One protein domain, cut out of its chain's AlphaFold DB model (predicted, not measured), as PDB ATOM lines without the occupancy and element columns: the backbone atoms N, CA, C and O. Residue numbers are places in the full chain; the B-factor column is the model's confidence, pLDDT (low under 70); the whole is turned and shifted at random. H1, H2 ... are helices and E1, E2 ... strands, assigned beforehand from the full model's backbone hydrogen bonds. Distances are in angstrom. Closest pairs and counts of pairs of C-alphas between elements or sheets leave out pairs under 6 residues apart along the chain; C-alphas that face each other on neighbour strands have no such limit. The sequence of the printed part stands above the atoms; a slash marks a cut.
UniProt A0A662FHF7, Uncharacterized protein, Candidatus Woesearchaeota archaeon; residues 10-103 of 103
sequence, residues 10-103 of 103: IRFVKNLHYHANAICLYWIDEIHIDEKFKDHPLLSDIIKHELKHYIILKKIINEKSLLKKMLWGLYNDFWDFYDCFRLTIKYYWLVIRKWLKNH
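AT A GLANCE: This is residues 10 to 103 of the 103 residues of an uncharacterized protein of Candidatus Woesearchaeota archaeon (UniProt A0A662FHF7). A small three-stranded sheet covers one side of H1, and H1 folds back into the much longer H2 as a helical hairpin, with H2 on the side away from the sheet. Residues 95 to 103 stick out at the end of H2. The 94 printed residues hold E1, E2, E3, H1, H2 in that order; the mixed sheet runs E1, E3, E2. The class is mostly helix, and the whole is loose, radius of gyration of the C-alphas 15.7 A, a rod spanning 57 by 26 by 20 A.

HOW THE PARTS SIT: Look first at E3, residues 30 to 34: E1, residues 10 to 13, is its parallel neighbour, with N 11 and O 31 2.8 A apart. E2, residues 22 to 25, makes an antiparallel hairpin with E3, N 23 to O 32 being 2.8 A. H1, residues 43 to 62, is on the sheet at a height of 8.0 A, two layers, a helix on one face of a sheet; it runs only just along the strands, at 29 degrees to E3 on the local plane. Its closest C-alphas to E2 are Glu 50 and Cys 24, 5.6 A. H2, residues 66 to 102, touches H1 at Lys 69 and Ile 60, the closest C-alphas, 5.1 A, at a shallow tilt of 4 degrees, opposite ways; it is not on the sheet. In H1 and H2 every O i to N i+4 pair is within hydrogen-bond range.

IN THESE COORDINATES: Find C-alpha 10 at (-34.033, -20.051, -6.782), where E1 begins. H1 is 28.6 A long; H2 runs 53.9 A to C-alpha 102 at (-62.117, -10.280, -21.860).

THE WHOLE: The C-alphas of Lys 64 and His 103, the two farthest apart, are 57.3 A apart. The printed part has no cut, no link is long, and no printed residue is under 70 in pLDDT.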
ATOM      1  N   ILE A  10     -33.046 -21.030  -6.321       95.31
ATOM      2  CA  ILE A  10     -34.033 -20.051  -6.782       95.31
ATOM      3  C   ILE A  10     -34.695 -19.420  -5.558       95.31
ATOM      4  O   ILE A  10     -35.266 -20.127  -4.727       95.31
ATOM      5  N   ARG A  11     -34.633 -18.092  -5.452       96.56
ATOM      6  CA  ARG A  11     -35.291 -17.317  -4.397       96.56
ATOM      7  C   ARG A  11     -36.266 -16.319  -4.994       96.56
ATOM      8  O   ARG A  11     -35.942 -15.624  -5.950       96.56
ATOM      9  N   PHE A  12     -37.436 -16.216  -4.376       96.56
ATOM     10  CA  PHE A  12     -38.372 -15.136  -4.658       96.56
ATOM     11  C   PHE A  12     -38.130 -13.994  -3.680       96.56
ATOM     12  O   PHE A  12     -38.093 -14.214  -2.469       96.56
ATOM     13  N   VAL A  13     -37.949 -12.791  -4.211       96.19
ATOM     14  CA  VAL A  13     -37.617 -11.591  -3.440       96.19
ATOM     15  C   VAL A  13     -38.627 -10.483  -3.716       96.19
ATOM     16  O   VAL A  13     -39.180 -10.370  -4.810       96.19
ATOM     17  N   LYS A  14     -38.878  -9.661  -2.698       95.56
ATOM     18  CA  LYS A  14     -39.780  -8.511  -2.788       95.56
ATOM     19  C   LYS A  14     -39.097  -7.351  -3.496       95.56
ATOM     20  O   LYS A  14     -37.919  -7.108  -3.252       95.56
ATOM     21  N   ASN A  15     -39.865  -6.591  -4.277       93.25
ATOM     22  CA  ASN A  15     -39.449  -5.301  -4.836       93.25
ATOM     23  C   ASN A  15     -38.220  -5.350  -5.766       93.25
ATOM     24  O   ASN A  15     -37.608  -4.317  -6.027       93.25
ATOM     25  N   LEU A  16     -37.859  -6.521  -6.300       93.19
ATOM     26  CA  LEU A  16     -36.750  -6.634  -7.249       93.19
ATOM     27  C   LEU A  16     -37.082  -5.917  -8.562       93.19
ATOM     28  O   LEU A  16     -36.197  -5.311  -9.158       93.19
ATOM     29  N   HIS A  17     -38.359  -5.894  -8.953       91.12
ATOM     30  CA  HIS A  17     -38.861  -5.267 -10.177       91.12
ATOM     31  C   HIS A  17     -38.548  -3.775 -10.339       91.12
ATOM     32  O   HIS A  17     -38.671  -3.277 -11.456       91.12
ATOM     33  N   TYR A  18     -38.150  -3.061  -9.279       89.06
ATOM     34  CA  TYR A  18     -37.648  -1.687  -9.405       89.06
ATOM     35  C   TYR A  18     -36.278  -1.613 -10.093       89.06
ATOM     36  O   TYR A  18     -35.908  -0.561 -10.610       89.06
ATOM     37  N   HIS A  19     -35.540  -2.724 -10.119       88.56
ATOM     38  CA  HIS A  19     -34.216  -2.829 -10.722       88.56
ATOM     39  C   HIS A  19     -34.162  -3.882 -11.833       88.56
ATOM     40  O   HIS A  19     -33.584  -3.627 -12.884       88.56
ATOM     41  N   ALA A  20     -34.761  -5.055 -11.616       87.38
ATOM     42  CA  ALA A  20     -34.753  -6.164 -12.563       87.38
ATOM     43  C   ALA A  20     -35.944  -7.110 -12.339       87.38
ATOM     44  O   ALA A  20     -36.531  -7.167 -11.266       87.38
ATOM     45  N   ASN A  21     -36.319  -7.901 -13.344       90.88
ATOM     46  CA  ASN A  21     -37.347  -8.936 -13.155       90.88
ATOM     47  C   ASN A  21     -36.777 -10.206 -12.495       90.88
ATOM     48  O   ASN A  21     -37.480 -10.882 -11.739       90.88
ATOM     49  N   ALA A  22     -35.510 -10.502 -12.770       94.94
ATOM     50  CA  ALA A  22     -34.709 -11.536 -12.139       94.94
ATOM     51  C   ALA A  22     -33.222 -11.145 -12.212       94.94
ATOM     52  O   ALA A  22     -32.860 -10.228 -12.949       94.94
ATOM     53  N   ILE A  23     -32.388 -11.781 -11.391       94.12
ATOM     54  CA  ILE A  23     -30.940 -11.571 -11.373       94.12
ATOM     55  C   ILE A  23     -30.202 -12.861 -10.997       94.12
ATOM     56  O   ILE A  23     -30.520 -13.524 -10.003       94.12
ATOM     57  N   CYS A  24     -29.179 -13.198 -11.780       94.50
ATOM     58  CA  CYS A  24     -28.254 -14.296 -11.518       94.50
ATOM     59  C   CYS A  24     -27.070 -13.841 -10.641       94.50
ATOM     60  O   CYS A  24     -26.141 -13.175 -11.103       94.50
ATOM     61  N   LEU A  25     -27.042 -14.286  -9.383       93.75
ATOM     62  CA  LEU A  25     -25.963 -14.047  -8.418       93.75
ATOM     63  C   LEU A  25     -24.999 -15.242  -8.408       93.75
ATOM     64  O   LEU A  25     -24.934 -16.034  -7.465       93.75
ATOM     65  N   TYR A  26     -24.235 -15.385  -9.492       91.69
ATOM     66  CA  TYR A  26     -23.368 -16.547  -9.747       91.69
ATOM     67  C   TYR A  26     -22.258 -16.771  -8.702       91.69
ATOM     68  O   TYR A  26     -21.661 -17.849  -8.657       91.69
ATOM     69  N   TRP A  27     -21.924 -15.747  -7.911       90.31
ATOM     70  CA  TRP A  27     -20.877 -15.800  -6.887       90.31
ATOM     71  C   TRP A  27     -21.355 -16.411  -5.563       90.31
ATOM     72  O   TRP A  27     -20.519 -16.835  -4.773       90.31
ATOM     73  N   ILE A  28     -22.671 -16.483  -5.337       93.88
ATOM     74  CA  ILE A  28     -23.294 -17.167  -4.186       93.88
ATOM     75  C   ILE A  28     -24.203 -18.329  -4.607       93.88
ATOM     76  O   ILE A  28     -24.919 -18.876  -3.774       93.88
ATOM     77  N   ASP A  29     -24.186 -18.700  -5.890       94.38
ATOM     78  CA  ASP A  29     -25.008 -19.776  -6.454       94.38
ATOM     79  C   ASP A  29     -26.512 -19.572  -6.223       94.38
ATOM     80  O   ASP A  29     -27.241 -20.493  -5.853       94.38
ATOM     81  N   GLU A  30     -26.996 -18.350  -6.465       95.62
ATOM     82  CA  GLU A  30     -28.416 -18.012  -6.335       95.62
ATOM     83  C   GLU A  30     -28.968 -17.303  -7.577       95.62
ATOM     84  O   GLU A  30     -28.279 -16.540  -8.249       95.62
ATOM     85  N   ILE A  31     -30.247 -17.544  -7.860       96.69
ATOM     86  CA  ILE A  31     -31.052 -16.798  -8.830       96.69
ATOM     87  C   ILE A  31     -32.197 -16.161  -8.058       96.69
ATOM     88  O   ILE A  31     -33.004 -16.860  -7.438       96.69
ATOM     89  N   HIS A  32     -32.265 -14.837  -8.073       97.19
ATOM     90  CA  HIS A  32     -33.327 -14.083  -7.413       97.19
ATOM     91  C   HIS A  32     -34.354 -13.653  -8.455       97.19
ATOM     92  O   HIS A  32     -33.993 -13.143  -9.509       97.19
ATOM     93  N   ILE A  33     -35.633 -13.874  -8.172       96.94
ATOM     94  CA  ILE A  33     -36.757 -13.554  -9.057       96.94
ATOM     95  C   ILE A  33     -37.741 -12.696  -8.272       96.94
ATOM     96  O   ILE A  33     -38.011 -12.981  -7.104       96.94
ATOM     97  N   ASP A  34     -38.293 -11.654  -8.892       97.00
ATOM     98  CA  ASP A  34     -39.314 -10.844  -8.229       97.00
ATOM     99  C   ASP A  34     -40.546 -11.697  -7.882       97.00
ATOM    100  O   ASP A  34     -41.008 -12.513  -8.687       97.00
ATOM    101  N   GLU A  35     -41.096 -11.513  -6.679       96.38
ATOM    102  CA  GLU A  35     -42.218 -12.312  -6.182       96.38
ATOM    103  C   GLU A  35     -43.457 -12.267  -7.087       96.38
ATOM    104  O   GLU A  35     -44.192 -13.256  -7.145       96.38
ATOM    105  N   LYS A  36     -43.652 -11.190  -7.867       94.00
ATOM    106  CA  LYS A  36     -44.772 -11.075  -8.815       94.00
ATOM    107  C   LYS A  36     -44.768 -12.176  -9.880       94.00
ATOM    108  O   LYS A  36     -45.795 -12.434 -10.504       94.00
ATOM    109  N   PHE A  37     -43.621 -12.822 -10.112       93.44
ATOM    110  CA  PHE A  37     -43.489 -13.899 -11.087       93.44
ATOM    111  C   PHE A  37     -43.774 -15.291 -10.528       93.44
ATOM    112  O   PHE A  37     -43.801 -16.231 -11.317       93.44
ATOM    113  N   LYS A  38     -44.021 -15.451  -9.221       93.88
ATOM    114  CA  LYS A  38     -44.195 -16.767  -8.584       93.88
ATOM    115  C   LYS A  38     -45.262 -17.640  -9.254       93.88
ATOM    116  O   LYS A  38     -45.041 -18.833  -9.428       93.88
ATOM    117  N   ASP A  39     -46.347 -17.023  -9.715       93.31
ATOM    118  CA  ASP A  39     -47.448 -17.698 -10.415       93.31
ATOM    119  C   ASP A  39     -47.597 -17.224 -11.875       93.31
ATOM    120  O   ASP A  39     -48.609 -17.460 -12.536       93.31
ATOM    121  N   HIS A  40     -46.594 -16.515 -12.406       92.88
ATOM    122  CA  HIS A  40     -46.682 -15.924 -13.737       92.88
ATOM    123  C   HIS A  40     -46.369 -16.960 -14.833       92.88
ATOM    124  O   HIS A  40     -45.375 -17.682 -14.727       92.88
ATOM    125  N   PRO A  41     -47.091 -16.967 -15.972       93.38
ATOM    126  CA  PRO A  41     -46.836 -17.897 -17.084       93.38
ATOM    127  C   PRO A  41     -45.443 -17.806 -17.737       93.38
ATOM    128  O   PRO A  41     -45.119 -18.610 -18.607       93.38
ATOM    129  N   LEU A  42     -44.637 -16.806 -17.362       93.69
ATOM    130  CA  LEU A  42     -43.263 -16.618 -17.847       93.69
ATOM    131  C   LEU A  42     -42.210 -17.157 -16.880       93.69
ATOM    132  O   LEU A  42     -41.040 -17.182 -17.247       93.69
ATOM    133  N   LEU A  43     -42.589 -17.594 -15.674       94.06
ATOM    134  CA  LEU A  43     -41.636 -17.999 -14.642       94.06
ATOM    135  C   LEU A  43     -40.646 -19.049 -15.149       94.06
ATOM    136  O   LEU A  43     -39.442 -18.918 -14.954       94.06
ATOM    137  N   SER A  44     -41.141 -20.067 -15.857       94.19
ATOM    138  CA  SER A  44     -40.281 -21.113 -16.411       94.19
ATOM    139  C   SER A  44     -39.272 -20.579 -17.424       94.19
ATOM    140  O   SER A  44     -38.170 -21.111 -17.518       94.19
ATOM    141  N   ASP A  45     -39.643 -19.565 -18.210       94.25
ATOM    142  CA  ASP A  45     -38.727 -18.972 -19.178       94.25
ATOM    143  C   ASP A  45     -37.700 -18.079 -18.479       94.25
ATOM    144  O   ASP A  45     -36.527 -18.167 -18.816       94.25
ATOM    145  N   ILE A  46     -38.114 -17.303 -17.470       94.62
ATOM    146  CA  ILE A  46     -37.221 -16.474 -16.644       94.62
ATOM    147  C   ILE A  46     -36.180 -17.353 -15.942       94.62
ATOM    148  O   ILE A  46     -34.987 -17.094 -16.028       94.62
ATOM    149  N   ILE A  47     -36.602 -18.456 -15.316       94.81
ATOM    150  CA  ILE A  47     -35.674 -19.396 -14.672       94.81
ATOM    151  C   ILE A  47     -34.676 -19.961 -15.690       94.81
ATOM    152  O   ILE A  47     -33.481 -20.020 -15.413       94.81
ATOM    153  N   LYS A  48     -35.145 -20.385 -16.872       94.44
ATOM    154  CA  LYS A  48     -34.261 -20.910 -17.927       94.44
ATOM    155  C   LYS A  48     -33.261 -19.866 -18.407       94.44
ATOM    156  O   LYS A  48     -32.116 -20.224 -18.679       94.44
ATOM    157  N   HIS A  49     -33.702 -18.618 -18.508       95.12
ATOM    158  CA  HIS A  49     -32.873 -17.500 -18.912       95.12
ATOM    159  C   HIS A  49     -31.712 -17.298 -17.923       95.12
ATOM    160  O   HIS A  49     -30.542 -17.470 -18.273       95.12
ATOM    161  N   GLU A  50     -32.037 -17.094 -16.646       94.81
ATOM    162  CA  GLU A  50     -31.049 -16.889 -15.578       94.81
ATOM    163  C   GLU A  50     -30.124 -18.099 -15.378       94.81
ATOM    164  O   GLU A  50     -28.923 -17.957 -15.149       94.81
ATOM    165  N   LEU A  51     -30.649 -19.323 -15.522       94.62
ATOM    166  CA  LEU A  51     -29.835 -20.539 -15.458       94.62
ATOM    167  C   LEU A  51     -28.773 -20.585 -16.555       94.62
ATOM    168  O   LEU A  51     -27.678 -21.107 -16.332       94.62
ATOM    169  N   LYS A  52     -29.067 -20.065 -17.748       94.50
ATOM    170  CA  LYS A  52     -28.078 -20.060 -18.820       94.50
ATOM    171  C   LYS A  52     -26.991 -19.020 -18.564       94.50
ATOM    172  O   LYS A  52     -25.821 -19.352 -18.757       94.50
ATOM    173  N   HIS A  53     -27.349 -17.840 -18.053       94.06
ATOM    174  CA  HIS A  53     -26.374 -16.869 -17.553       94.06
ATOM    175  C   HIS A  53     -25.455 -17.488 -16.508       94.06
ATOM    176  O   HIS A  53     -24.235 -17.437 -16.658       94.06
ATOM    177  N   TYR A  54     -26.024 -18.168 -15.511       94.56
ATOM    178  CA  TYR A  54     -25.261 -18.882 -14.492       94.56
ATOM    179  C   TYR A  54     -24.244 -19.853 -15.111       94.56
ATOM    180  O   TYR A  54     -23.054 -19.803 -14.792       94.56
ATOM    181  N   ILE A  55     -24.680 -20.699 -16.052       93.12
ATOM    182  CA  ILE A  55     -23.808 -21.674 -16.724       93.12
ATOM    183  C   ILE A  55     -22.682 -20.980 -17.499       93.12
ATOM    184  O   ILE A  55     -21.533 -21.425 -17.439       93.12
ATOM    185  N   ILE A  56     -22.984 -19.916 -18.246       93.62
ATOM    186  CA  ILE A  56     -21.978 -19.203 -19.040       93.62
ATOM    187  C   ILE A  56     -20.983 -18.484 -18.122       93.62
ATOM    188  O   ILE A  56     -19.777 -18.613 -18.320       93.62
ATOM    189  N   LEU A  57     -21.452 -17.817 -17.068       94.12
ATOM    190  CA  LEU A  57     -20.599 -17.118 -16.103       94.12
ATOM    191  C   LEU A  57     -19.682 -18.089 -15.353       94.12
ATOM    192  O   LEU A  57     -18.480 -17.839 -15.242       94.12
ATOM    193  N   LYS A  58     -20.188 -19.257 -14.935       92.75
ATOM    194  CA  LYS A  58     -19.342 -20.320 -14.368       92.75
ATOM    195  C   LYS A  58     -18.286 -20.805 -15.363       92.75
ATOM    196  O   LYS A  58     -17.154 -21.058 -14.952       92.75
ATOM    197  N   LYS A  59     -18.598 -20.906 -16.661       92.44
ATOM    198  CA  LYS A  59     -17.593 -21.222 -17.693       92.44
ATOM    199  C   LYS A  59     -16.546 -20.114 -17.823       92.44
ATOM    200  O   LYS A  59     -15.363 -20.429 -17.857       92.44
ATOM    201  N   ILE A  60     -16.956 -18.844 -17.835       93.50
ATOM    202  CA  ILE A  60     -16.050 -17.686 -17.933       93.50
ATOM    203  C   ILE A  60     -15.057 -17.661 -16.767       93.50
ATOM    204  O   ILE A  60     -13.859 -17.474 -16.977       93.50
ATOM    205  N   ILE A  61     -15.532 -17.870 -15.538       93.31
ATOM    206  CA  ILE A  61     -14.691 -17.793 -14.333       93.31
ATOM    207  C   ILE A  61     -13.668 -18.932 -14.292       93.31
ATOM    208  O   ILE A  61     -12.522 -18.710 -13.907       93.31
ATOM    209  N   ASN A  62     -14.068 -20.131 -14.724       91.56
ATOM    210  CA  ASN A  62     -13.208 -21.316 -14.739       91.56
ATOM    211  C   ASN A  62     -12.290 -21.406 -15.971       91.56
ATOM    212  O   ASN A  62     -11.374 -22.229 -15.998       91.56
ATOM    213  N   GLU A  63     -12.515 -20.586 -16.998       95.06
ATOM    214  CA  GLU A  63     -11.676 -20.555 -18.194       95.06
ATOM    215  C   GLU A  63     -10.296 -19.949 -17.879       95.06
ATOM    216  O   GLU A  63     -10.163 -19.008 -17.096       95.06
ATOM    217  N   LYS A  64      -9.237 -20.481 -18.495       94.81
ATOM    218  CA  LYS A  64      -7.865 -19.980 -18.320       94.81
ATOM    219  C   LYS A  64      -7.477 -18.998 -19.421       94.81
ATOM    220  O   LYS A  64      -6.741 -18.050 -19.168       94.81
ATOM    221  N   SER A  65      -7.975 -19.206 -20.640       96.81
ATOM    222  CA  SER A  65      -7.653 -18.356 -21.787       96.81
ATOM    223  C   SER A  65      -8.460 -17.056 -21.770       96.81
ATOM    224  O   SER A  65      -9.689 -17.083 -21.829       96.81
ATOM    225  N   LEU A  66      -7.771 -15.910 -21.769       95.81
ATOM    226  CA  LEU A  66      -8.410 -14.590 -21.838       95.81
ATOM    227  C   LEU A  66      -9.274 -14.436 -23.098       95.81
ATOM    228  O   LEU A  66     -10.412 -13.989 -23.005       95.81
ATOM    229  N   LEU A  67      -8.773 -14.877 -24.256       96.00
ATOM    230  CA  LEU A  67      -9.530 -14.826 -25.507       96.00
ATOM    231  C   LEU A  67     -10.828 -15.637 -25.409       96.00
ATOM    232  O   LEU A  67     -11.888 -15.156 -25.798       96.00
ATOM    233  N   LYS A  68     -10.775 -16.846 -24.836       95.62
ATOM    234  CA  LYS A  68     -11.986 -17.652 -24.628       95.62
ATOM    235  C   LYS A  68     -12.952 -16.997 -23.641       95.62
ATOM    236  O   LYS A  68     -14.152 -17.054 -23.881       95.62
ATOM    237  N   LYS A  69     -12.464 -16.342 -22.579       94.94
ATOM    238  CA  LYS A  69     -13.322 -15.551 -21.672       94.94
ATOM    239  C   LYS A  69     -14.056 -14.446 -22.419       94.94
ATOM    240  O   LYS A  69     -15.261 -14.310 -22.253       94.94
ATOM    241  N   MET A  70     -13.343 -13.703 -23.266       95.94
ATOM    242  CA  MET A  70     -13.936 -12.643 -24.081       95.94
ATOM    243  C   MET A  70     -14.991 -13.198 -25.040       95.94
ATOM    244  O   MET A  70     -16.090 -12.661 -25.108       95.94
ATOM    245  N   LEU A  71     -14.700 -14.311 -25.724       96.88
ATOM    246  CA  LEU A  71     -15.663 -14.968 -26.615       96.88
ATOM    247  C   LEU A  71     -16.911 -15.450 -25.869       96.88
ATOM    248  O   LEU A  71     -18.020 -15.284 -26.367       96.88
ATOM    249  N   TRP A  72     -16.751 -16.014 -24.668       95.38
ATOM    250  CA  TRP A  72     -17.886 -16.396 -23.829       95.38
ATOM    251  C   TRP A  72     -18.705 -15.193 -23.354       95.38
ATOM    252  O   TRP A  72     -19.926 -15.305 -23.302       95.38
ATOM    253  N   GLY A  73     -18.062 -14.066 -23.036       93.50
ATOM    254  CA  GLY A  73     -18.744 -12.812 -22.697       93.50
ATOM    255  C   GLY A  73     -19.570 -12.285 -23.871       93.50
ATOM    256  O   GLY A  73     -20.773 -12.104 -23.743       93.50
ATOM    257  N   LEU A  74     -18.967 -12.188 -25.058       95.12
ATOM    258  CA  LEU A  74     -19.681 -11.792 -26.279       95.12
ATOM    259  C   LEU A  74     -20.848 -12.733 -26.604       95.12
ATOM    260  O   LEU A  74     -21.926 -12.289 -26.996       95.12
ATOM    261  N   TYR A  75     -20.649 -14.041 -26.429       95.75
ATOM    262  CA  TYR A  75     -21.715 -15.022 -26.595       95.75
ATOM    263  C   TYR A  75     -22.849 -14.824 -25.581       95.75
ATOM    264  O   TYR A  75     -24.016 -14.941 -25.952       95.75
ATOM    265  N   ASN A  76     -22.511 -14.545 -24.317       93.88
ATOM    266  CA  ASN A  76     -23.482 -14.263 -23.264       93.88
ATOM    267  C   ASN A  76     -24.356 -13.068 -23.643       93.88
ATOM    268  O   ASN A  76     -25.573 -13.202 -23.639       93.88
ATOM    269  N   ASP A  77     -23.735 -11.961 -24.040       93.75
ATOM    270  CA  ASP A  77     -24.430 -10.708 -24.344       93.75
ATOM    271  C   ASP A  77     -25.315 -10.839 -25.591       93.75
ATOM    272  O   ASP A  77     -26.461 -10.391 -25.613       93.75
ATOM    273  N   PHE A  78     -24.818 -11.515 -26.634       95.44
ATOM    274  CA  PHE A  78     -25.608 -11.762 -27.839       95.44
ATOM    275  C   PHE A  78     -26.811 -12.671 -27.563       95.44
ATOM    276  O   PHE A  78     -27.919 -12.424 -28.045       95.44
ATOM    277  N   TRP A  79     -26.599 -13.749 -26.802       95.94
ATOM    278  CA  TRP A  79     -27.685 -14.655 -26.457       95.94
ATOM    279  C   TRP A  79     -28.712 -13.991 -25.530       95.94
ATOM    280  O   TRP A  79     -29.906 -14.214 -25.730       95.94
ATOM    281  N   ASP A  80     -28.264 -13.180 -24.570       93.44
ATOM    282  CA  ASP A  80     -29.124 -12.400 -23.676       93.44
ATOM    283  C   ASP A  80     -30.057 -11.496 -24.474       93.44
ATOM    284  O   ASP A  80     -31.277 -11.624 -24.385       93.44
ATOM    285  N   PHE A  81     -29.491 -10.680 -25.366       94.19
ATOM    286  CA  PHE A  81     -30.265  -9.809 -26.245       94.19
ATOM    287  C   PHE A  81     -31.362 -10.578 -26.998       94.19
ATOM    288  O   PHE A  81     -32.530 -10.179 -27.005       94.19
ATOM    289  N   TYR A  82     -31.001 -11.715 -27.599       95.94
ATOM    290  CA  TYR A  82     -31.949 -12.558 -28.320       95.94
ATOM    291  C   TYR A  82     -33.045 -13.135 -27.409       95.94
ATOM    292  O   TYR A  82     -34.228 -13.114 -27.765       95.94
ATOM    293  N   ASP A  83     -32.683 -13.667 -26.239       93.94
ATOM    294  CA  ASP A  83     -33.644 -14.313 -25.347       93.94
ATOM    295  C   ASP A  83     -34.557 -13.296 -24.649       93.94
ATOM    296  O   ASP A  83     -35.766 -13.526 -24.560       93.94
ATOM    297  N   CYS A  84     -34.032 -12.131 -24.265       92.69
ATOM    298  CA  CYS A  84     -34.806 -10.990 -23.784       92.69
ATOM    299  C   CYS A  84     -35.817 -10.505 -24.831       92.69
ATOM    300  O   CYS A  84     -36.985 -10.258 -24.507       92.69
ATOM    301  N   PHE A  85     -35.420 -10.429 -26.105       93.19
ATOM    302  CA  PHE A  85     -36.336 -10.095 -27.195       93.19
ATOM    303  C   PHE A  85     -37.458 -11.140 -27.335       93.19
ATOM    304  O   PHE A  85     -38.642 -10.788 -27.366       93.19
ATOM    305  N   ARG A  86     -37.118 -12.438 -27.320       95.31
ATOM    306  CA  ARG A  86     -38.094 -13.547 -27.339       95.31
ATOM    307  C   ARG A  86     -39.068 -13.480 -26.156       95.31
ATOM    308  O   ARG A  86     -40.276 -13.650 -26.342       95.31
ATOM    309  N   LEU A  87     -38.562 -13.248 -24.945       92.94
ATOM    310  CA  LEU A  87     -39.359 -13.110 -23.722       92.94
ATOM    311  C   LEU A  87     -40.320 -11.924 -23.803       92.94
ATOM    312  O   LEU A  87     -41.488 -12.056 -23.439       92.94
ATOM    313  N   THR A  88     -39.850 -10.800 -24.338       92.50
ATOM    314  CA  THR A  88     -40.648  -9.588 -24.542       92.50
ATOM    315  C   THR A  88     -41.813  -9.847 -25.497       92.50
ATOM    316  O   THR A  88     -42.959  -9.543 -25.166       92.50
ATOM    317  N   ILE A  89     -41.563 -10.497 -26.640       94.69
ATOM    318  CA  ILE A  89     -42.630 -10.910 -27.569       94.69
ATOM    319  C   ILE A  89     -43.643 -11.814 -26.860       94.69
ATOM    320  O   ILE A  89     -44.853 -11.601 -26.964       94.69
ATOM    321  N   LYS A  90     -43.163 -12.811 -26.107       94.31
ATOM    322  CA  LYS A  90     -44.033 -13.743 -25.379       94.31
ATOM    323  C   LYS A  90     -44.887 -13.025 -24.332       94.31
ATOM    324  O   LYS A  90     -46.066 -13.348 -24.193       94.31
ATOM    325  N   TYR A  91     -44.325 -12.047 -23.623       92.56
ATOM    326  CA  TYR A  91     -45.059 -11.208 -22.681       92.56
ATOM    327  C   TYR A  91     -46.195 -10.447 -23.375       92.56
ATOM    328  O   TYR A  91     -47.350 -10.587 -22.972       92.56
ATOM    329  N   TYR A  92     -45.906  -9.718 -24.457       94.19
ATOM    330  CA  TYR A  92     -46.934  -8.977 -25.196       94.19
ATOM    331  C   TYR A  92     -48.016  -9.890 -25.769       94.19
ATOM    332  O   TYR A  92     -49.199  -9.570 -25.677       94.19
ATOM    333  N   TRP A  93     -47.643 -11.063 -26.280       94.81
ATOM    334  CA  TRP A  93     -48.610 -12.056 -26.739       94.81
ATOM    335  C   TRP A  93     -49.565 -12.504 -25.624       94.81
ATOM    336  O   TRP A  93     -50.774 -12.593 -25.839       94.81
ATOM    337  N   LEU A  94     -49.051 -12.758 -24.417       92.94
ATOM    338  CA  LEU A  94     -49.880 -13.114 -23.262       92.94
ATOM    339  C   LEU A  94     -50.836 -11.983 -22.869       92.94
ATOM    340  O   LEU A  94     -52.000 -12.252 -22.563       92.94
ATOM    341  N   VAL A  95     -50.365 -10.735 -22.912       92.44
ATOM    342  CA  VAL A  95     -51.183  -9.548 -22.636       92.44
ATOM    343  C   VAL A  95     -52.305  -9.411 -23.668       92.44
ATOM    344  O   VAL A  95     -53.471  -9.322 -23.281       92.44
ATOM    345  N   ILE A  96     -51.985  -9.485 -24.964       94.94
ATOM    346  CA  ILE A  96     -52.964  -9.411 -26.061       94.94
ATOM    347  C   ILE A  96     -53.989 -10.541 -25.945       94.94
ATOM    348  O   ILE A  96     -55.193 -10.302 -26.002       94.94
ATOM    349  N   ARG A  97     -53.538 -11.779 -25.709       93.44
ATOM    350  CA  ARG A  97     -54.425 -12.937 -25.547       93.44
ATOM    351  C   ARG A  97     -55.377 -12.781 -24.362       93.44
ATOM    352  O   ARG A  97     -56.511 -13.240 -24.437       93.44
ATOM    353  N   LYS A  98     -54.923 -12.186 -23.255       92.00
ATOM    354  CA  LYS A  98     -55.779 -11.897 -22.097       92.00
ATOM    355  C   LYS A  98     -56.806 -10.817 -22.433       92.00
ATOM    356  O   LYS A  98     -57.964 -10.965 -22.063       92.00
ATOM    357  N   TRP A  99     -56.397  -9.772 -23.150       93.00
ATOM    358  CA  TRP A  99     -57.292  -8.702 -23.588       93.00
ATOM    359  C   TRP A  99     -58.407  -9.224 -24.508       93.00
ATOM    360  O   TRP A  99     -59.575  -8.995 -24.206       93.00
ATOM    361  N   LEU A 100     -58.053 -10.028 -25.520       93.75
ATOM    362  CA  LEU A 100     -58.980 -10.684 -26.460       93.75
ATOM    363  C   LEU A 100     -59.918 -11.724 -25.825       93.75
ATOM    364  O   LEU A 100     -60.848 -12.177 -26.472       93.75
ATOM    365  N   LYS A 101     -59.633 -12.202 -24.610       92.00
ATOM    366  CA  LYS A 101     -60.536 -13.112 -23.883       92.00
ATOM    367  C   LYS A 101     -61.574 -12.371 -23.048       92.00
ATOM    368  O   LYS A 101     -62.554 -12.979 -22.633       92.00
ATOM    369  N   ASN A 102     -61.302 -11.108 -22.739       87.75
ATOM    370  CA  ASN A 102     -62.117 -10.280 -21.860       87.75
ATOM    371  C   ASN A 102     -62.991  -9.279 -22.638       87.75
ATOM    372  O   ASN A 102     -63.740  -8.541 -22.007       87.75
ATOM    373  N   HIS A 103     -62.857  -9.238 -23.966       77.19
ATOM    374  CA  HIS A 103     -63.656  -8.471 -24.926       77.19
ATOM    375  C   HIS A 103     -64.060  -9.415 -26.055       77.19
ATOM    376  O   HIS A 103     -65.154  -9.212 -26.619       77.19
TER     377      HIS A 103